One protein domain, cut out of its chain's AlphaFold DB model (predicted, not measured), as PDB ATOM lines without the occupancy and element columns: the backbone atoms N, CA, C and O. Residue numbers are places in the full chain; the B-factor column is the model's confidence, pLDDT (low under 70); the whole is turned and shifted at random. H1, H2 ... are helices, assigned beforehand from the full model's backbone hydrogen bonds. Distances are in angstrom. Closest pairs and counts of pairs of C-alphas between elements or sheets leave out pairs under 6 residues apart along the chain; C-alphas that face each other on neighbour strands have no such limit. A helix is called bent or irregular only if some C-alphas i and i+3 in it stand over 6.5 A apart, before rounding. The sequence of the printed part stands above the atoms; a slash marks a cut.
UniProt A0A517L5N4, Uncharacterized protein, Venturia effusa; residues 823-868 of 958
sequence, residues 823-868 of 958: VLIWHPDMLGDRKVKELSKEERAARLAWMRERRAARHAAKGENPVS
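AT A GLANCE: This is residues 823 to 868 of the 958 residues of an uncharacterized protein of Venturia effusa (UniProt A0A517L5N4). One long helix, H2, makes the longest axis of a loose, elongated piece. At its first end the link of residues 832 to 840 loops out to the short turn of helix H1, which sits to one side of H2's first half, and residues 823 to 827 cross beside H2; at its far end the tail, residues 861 to 868, turns aside. The printed part has 46 residues with two named helices, H1 then H2, and no named strand; the class is all helix. The radius of gyration of the C-alphas is 12.9 A, and the C-alphas span 36 by 18 by 18 A.

IN THESE COORDINATES: H2, residues 841 to 860, is 28.7 A long, from C-alpha 841 at (-16.578, 32.926, 8.063) to C-alpha 860 at (0.078, 10.220, 13.589). H1 is residues 828 to 831, beginning at C-alpha 828 at (-3.303, 30.294, 16.616); it is neither bent nor irregular, but only just: C-alphas 828 and 831 are 6.3 A apart.

HOW THE PARTS SIT: H2 and H1 are close but not clearly touching; their closest C-alphas, those of Arg 847 and Pro 828, are 7.9 A apart. In H2, 14 of 16 O i to N i+4 pairs are within hydrogen-bond range; H1 is too short for such a pair.

THE WHOLE: The C-alphas farthest apart, those of Glu 838 and Gly 863, are 36.6 A apart. The printed part has no cut, and the link from H1 to H2 is short. No printed residue is under 70 in pLDDT.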
ATOM      1  N   VAL A 823      -5.666  30.530  -0.056       78.81
ATOM      2  CA  VAL A 823      -6.196  29.778   1.084       78.81
ATOM      3  C   VAL A 823      -5.559  30.308   2.362       78.81
ATOM      4  O   VAL A 823      -4.425  29.961   2.677       78.81
ATOM      5  N   LEU A 824      -6.307  31.128   3.105       80.56
ATOM      6  CA  LEU A 824      -5.875  31.730   4.369       80.56
ATOM      7  C   LEU A 824      -5.306  30.675   5.338       80.56
ATOM      8  O   LEU A 824      -6.052  29.901   5.947       80.56
ATOM      9  N   ILE A 825      -3.983  30.660   5.498       80.12
ATOM     10  CA  ILE A 825      -3.285  29.782   6.442       80.12
ATOM     11  C   ILE A 825      -3.471  30.367   7.846       80.12
ATOM     12  O   ILE A 825      -3.165  31.527   8.095       80.12
ATOM     13  N   TRP A 826      -4.016  29.576   8.773       85.19
ATOM     14  CA  TRP A 826      -4.379  30.060  10.107       85.19
ATOM     15  C   TRP A 826      -3.381  29.594  11.170       85.19
ATOM     16  O   TRP A 826      -3.313  28.399  11.465       85.19
ATOM     17  N   HIS A 827      -2.661  30.537  11.784       81.06
ATOM     18  CA  HIS A 827      -1.873  30.299  12.998       81.06
ATOM     19  C   HIS A 827      -2.680  30.695  14.254       81.06
ATOM     20  O   HIS A 827      -3.462  31.649  14.191       81.06
ATOM     21  N   PRO A 828      -2.543  29.994  15.399       77.31
ATOM     22  CA  PRO A 828      -3.303  30.294  16.616       77.31
ATOM     23  C   PRO A 828      -3.087  31.694  17.176       77.31
ATOM     24  O   PRO A 828      -4.015  32.234  17.777       77.31
ATOM     25  N   ASP A 829      -1.910  32.270  16.956       84.06
ATOM     26  CA  ASP A 829      -1.495  33.520  17.598       84.06
ATOM     27  C   ASP A 829      -2.073  34.752  16.877       84.06
ATOM     28  O   ASP A 829      -2.286  35.786  17.501       84.06
ATOM     29  N   MET A 830      -2.508  34.596  15.613       79.12
ATOM     30  CA  MET A 830      -3.223  35.624  14.830       79.12
ATOM     31  C   MET A 830      -4.599  36.015  15.411       79.12
ATOM     32  O   MET A 830      -5.315  36.824  14.824       79.12
ATOM     33  N   LEU A 831      -5.030  35.406  16.520       71.69
ATOM     34  CA  LEU A 831      -6.274  35.769  17.201       71.69
ATOM     35  C   LEU A 831      -6.102  36.892  18.224       71.69
ATOM     36  O   LEU A 831      -7.055  37.648  18.421       71.69
ATOM     37  N   GLY A 832      -4.967  36.954  18.928       80.31
ATOM     38  CA  GLY A 832      -4.906  37.639  20.225       80.31
ATOM     39  C   GLY A 832      -6.119  37.273  21.102       80.31
ATOM     40  O   GLY A 832      -6.532  36.111  21.164       80.31
ATOM     41  N   ASP A 833      -6.765  38.283  21.687       82.50
ATOM     42  CA  ASP A 833      -8.003  38.130  22.468       82.50
ATOM     43  C   ASP A 833      -9.311  38.137  21.640       82.50
ATOM     44  O   ASP A 833     -10.412  38.082  22.208       82.50
ATOM     45  N   ARG A 834      -9.252  38.171  20.294       85.75
ATOM     46  CA  ARG A 834     -10.461  38.172  19.442       85.75
ATOM     47  C   ARG A 834     -11.300  36.920  19.692       85.75
ATOM     48  O   ARG A 834     -10.865  35.775  19.518       85.75
ATOM     49  N   LYS A 835     -12.570  37.109  20.055       87.25
ATOM     50  CA  LYS A 835     -13.456  35.992  20.396       87.25
ATOM     51  C   LYS A 835     -13.851  35.263  19.120       87.25
ATOM     52  O   LYS A 835     -14.135  35.849  18.084       87.25
ATOM     53  N   VAL A 836     -14.045  33.951  19.235       84.44
ATOM     54  CA  VAL A 836     -14.411  33.032  18.130       84.44
ATOM     55  C   VAL A 836     -15.705  33.418  17.370       84.44
ATOM     56  O   VAL A 836     -16.031  32.812  16.352       84.44
ATOM     57  N   LYS A 837     -16.478  34.389  17.871       88.12
ATOM     58  CA  LYS A 837     -17.681  34.944  17.227       88.12
ATOM     59  C   LYS A 837     -17.386  36.146  16.324       88.12
ATOM     60  O   LYS A 837     -18.120  36.316  15.358       88.12
ATOM     61  N   GLU A 838     -16.358  36.921  16.662       88.00
ATOM     62  CA  GLU A 838     -15.895  38.122  15.953       88.00
ATOM     63  C   GLU A 838     -15.114  37.747  14.677       88.00
ATOM     64  O   GLU A 838     -15.126  38.498  13.712       88.00
ATOM     65  N   LEU A 839     -14.532  36.541  14.636       90.56
ATOM     66  CA  LEU A 839     -13.866  35.991  13.450       90.56
ATOM     67  C   LEU A 839     -14.781  35.896  12.215       90.56
ATOM     68  O   LEU A 839     -15.946  35.485  12.306       90.56
ATOM     69  N   SER A 840     -14.217  36.124  11.033       93.25
ATOM     70  CA  SER A 840     -14.835  35.941   9.720       93.25
ATOM     71  C   SER A 840     -15.301  34.493   9.489       93.25
ATOM     72  O   SER A 840     -14.995  33.556  10.241       93.25
ATOM     73  N   LYS A 841     -16.126  34.275   8.460       92.00
ATOM     74  CA  LYS A 841     -16.578  32.926   8.063       92.00
ATOM     75  C   LYS A 841     -15.397  32.045   7.626       92.00
ATOM     76  O   LYS A 841     -15.432  30.835   7.847       92.00
ATOM     77  N   GLU A 842     -14.371  32.663   7.055       85.94
ATOM     78  CA  GLU A 842     -13.219  32.023   6.422       85.94
ATOM     79  C   GLU A 842     -12.113  31.755   7.443       85.94
ATOM     80  O   GLU A 842     -11.674  30.615   7.554       85.94
ATOM     81  N   GLU A 843     -11.811  32.709   8.329       90.12
ATOM     82  CA  GLU A 843     -10.964  32.484   9.513       90.12
ATOM     83  C   GLU A 843     -11.493  31.317  10.362       90.12
ATOM     84  O   GLU A 843     -10.740  30.451  10.808       90.12
ATOM     85  N   ARG A 844     -12.820  31.227  10.550       92.31
ATOM     86  CA  ARG A 844     -13.452  30.090  11.245       92.31
ATOM     87  C   ARG A 844     -13.342  28.776  10.470       92.31
ATOM     88  O   ARG A 844     -13.328  27.722  11.109       92.31
ATOM     89  N   ALA A 845     -13.273  28.808   9.142       87.56
ATOM     90  CA  ALA A 845     -13.062  27.622   8.314       87.56
ATOM     91  C   ALA A 845     -11.596  27.161   8.363       87.56
ATOM     92  O   ALA A 845     -11.354  25.989   8.656       87.56
ATOM     93  N   ALA A 846     -10.643  28.080   8.197       87.50
ATOM     94  CA  ALA A 846      -9.206  27.835   8.294       87.50
ATOM     95  C   ALA A 846      -8.809  27.343   9.697       87.50
ATOM     96  O   ALA A 846      -8.210  26.279   9.842       87.50
ATOM     97  N   ARG A 847      -9.303  27.990  10.760       90.50
ATOM     98  CA  ARG A 847      -9.172  27.507  12.147       90.50
ATOM     99  C   ARG A 847      -9.746  26.106  12.353       90.50
ATOM    100  O   ARG A 847      -9.235  25.338  13.169       90.50
ATOM    101  N   LEU A 848     -10.820  25.744  11.646       90.25
ATOM    102  CA  LEU A 848     -11.379  24.388  11.678       90.25
ATOM    103  C   LEU A 848     -10.565  23.381  10.850       90.25
ATOM    104  O   LEU A 848     -10.623  22.197  11.195       90.25
ATOM    105  N   ALA A 849      -9.835  23.812   9.818       86.56
ATOM    106  CA  ALA A 849      -8.860  23.013   9.070       86.56
ATOM    107  C   ALA A 849      -7.616  22.742   9.929       86.56
ATOM    108  O   ALA A 849      -7.410  21.593  10.317       86.56
ATOM    109  N   TRP A 850      -6.955  23.784  10.441       91.44
ATOM    110  CA  TRP A 850      -5.836  23.668  11.385       91.44
ATOM    111  C   TRP A 850      -6.194  22.829  12.618       91.44
ATOM    112  O   TRP A 850      -5.462  21.930  13.029       91.44
ATOM    113  N   MET A 851      -7.393  23.014  13.190       90.31
ATOM    114  CA  MET A 851      -7.860  22.163  14.293       90.31
ATOM    115  C   MET A 851      -8.095  20.704  13.878       90.31
ATOM    116  O   MET A 851      -8.195  19.856  14.766       90.31
ATOM    117  N   ARG A 852      -8.279  20.366  12.594       86.44
ATOM    118  CA  ARG A 852      -8.291  18.980  12.078       86.44
ATOM    119  C   ARG A 852      -6.866  18.483  11.845       86.44
ATOM    120  O   ARG A 852      -6.578  17.391  12.326       86.44
ATOM    121  N   GLU A 853      -5.984  19.259  11.220       87.56
ATOM    122  CA  GLU A 853      -4.566  18.909  11.035       87.56
ATOM    123  C   GLU A 853      -3.868  18.674  12.378       87.56
ATOM    124  O   GLU A 853      -3.373  17.578  12.621       87.56
ATOM    125  N   ARG A 854      -3.982  19.588  13.352       90.88
ATOM    126  CA  ARG A 854      -3.471  19.401  14.727       90.88
ATOM    127  C   ARG A 854      -4.195  18.288  15.509       90.88
ATOM    128  O   ARG A 854      -3.854  18.011  16.660       90.88
ATOM    129  N   ARG A 855      -5.213  17.630  14.941       86.88
ATOM    130  CA  ARG A 855      -5.760  16.343  15.428       86.88
ATOM    131  C   ARG A 855      -5.237  15.148  14.628       86.88
ATOM    132  O   ARG A 855      -5.057  14.100  15.231       86.88
ATOM    133  N   ALA A 856      -4.983  15.296  13.330       81.69
ATOM    134  CA  ALA A 856      -4.325  14.291  12.502       81.69
ATOM    135  C   ALA A 856      -2.867  14.088  12.942       81.69
ATOM    136  O   ALA A 856      -2.501  12.964  13.258       81.69
ATOM    137  N   ALA A 857      -2.092  15.162  13.114       87.31
ATOM    138  CA  ALA A 857      -0.722  15.128  13.630       87.31
ATOM    139  C   ALA A 857      -0.637  14.460  15.016       87.31
ATOM    140  O   ALA A 857       0.163  13.558  15.218       87.31
ATOM    141  N   ARG A 858      -1.541  14.796  15.952       90.12
ATOM    142  CA  ARG A 858      -1.624  14.135  17.277       90.12
ATOM    143  C   ARG A 858      -2.140  12.689  17.254       90.12
ATOM    144  O   ARG A 858      -2.093  12.027  18.287       90.12
ATOM    145  N   HIS A 859      -2.656  12.217  16.123       81.56
ATOM    146  CA  HIS A 859      -2.973  10.807  15.895       81.56
ATOM    147  C   HIS A 859      -1.784  10.088  15.231       81.56
ATOM    148  O   HIS A 859      -1.396   9.021  15.694       81.56
ATOM    149  N   ALA A 860      -1.138  10.712  14.239       84.25
ATOM    150  CA  ALA A 860       0.078  10.220  13.589       84.25
ATOM    151  C   ALA A 860       1.245  10.057  14.580       84.25
ATOM    152  O   ALA A 860       1.796   8.968  14.687       84.25
ATOM    153  N   ALA A 861       1.519  11.071  15.409       89.00
ATOM    154  CA  ALA A 861       2.524  11.039  16.480       89.00
ATOM    155  C   ALA A 861       2.214  10.042  17.622       89.00
ATOM    156  O   ALA A 861       2.963   9.949  18.588       89.00
ATOM    157  N   LYS A 862       1.095   9.310  17.545       89.06
ATOM    158  CA  LYS A 862       0.749   8.195  18.441       89.06
ATOM    159  C   LYS A 862       0.752   6.832  17.740       89.06
ATOM    160  O   LYS A 862       0.300   5.858  18.331       89.06
ATOM    161  N   GLY A 863       1.101   6.776  16.452       88.94
ATOM    162  CA  GLY A 863       0.838   5.622  15.581       88.94
ATOM    163  C   GLY A 863      -0.657   5.317  15.362       88.94
ATOM    164  O   GLY A 863      -1.012   4.423  14.592       88.94
ATOM    165  N   GLU A 864      -1.571   6.060  16.000       81.50
ATOM    166  CA  GLU A 864      -3.014   5.848  15.931       81.50
ATOM    167  C   GLU A 864      -3.588   6.386  14.617       81.50
ATOM    168  O   GLU A 864      -4.244   7.431  14.581       81.50
ATOM    169  N   ASN A 865      -3.422   5.627  13.532       81.19
ATOM    170  CA  ASN A 865      -4.174   5.848  12.298       81.19
ATOM    171  C   ASN A 865      -5.670   6.083  12.620       81.19
ATOM    172  O   ASN A 865      -6.260   5.291  13.365       81.19
ATOM    173  N   PRO A 866      -6.305   7.165  12.116       77.81
ATOM    174  CA  PRO A 866      -7.561   7.683  12.662       77.81
ATOM    175  C   PRO A 866      -8.762   6.768  12.370       77.81
ATOM    176  O   PRO A 866      -9.556   7.010  11.459       77.81
ATOM    177  N   VAL A 867      -8.917   5.752  13.229       83.81
ATOM    178  CA  VAL A 867      -9.891   4.647  13.225       83.81
ATOM    179  C   VAL A 867     -11.172   5.025  12.484       83.81
ATOM    180  O   VAL A 867     -11.914   5.914  12.924       83.81
ATOM    181  N   SER A 868     -11.452   4.365  11.359       86.38
ATOM    182  CA  SER A 868     -12.536   4.783  10.453       86.38
ATOM    183  C   SER A 868     -13.923   4.676  11.110       86.38
ATOM    184  O   SER A 868     -14.113   3.919  12.061       86.38
TER     185      SER A 868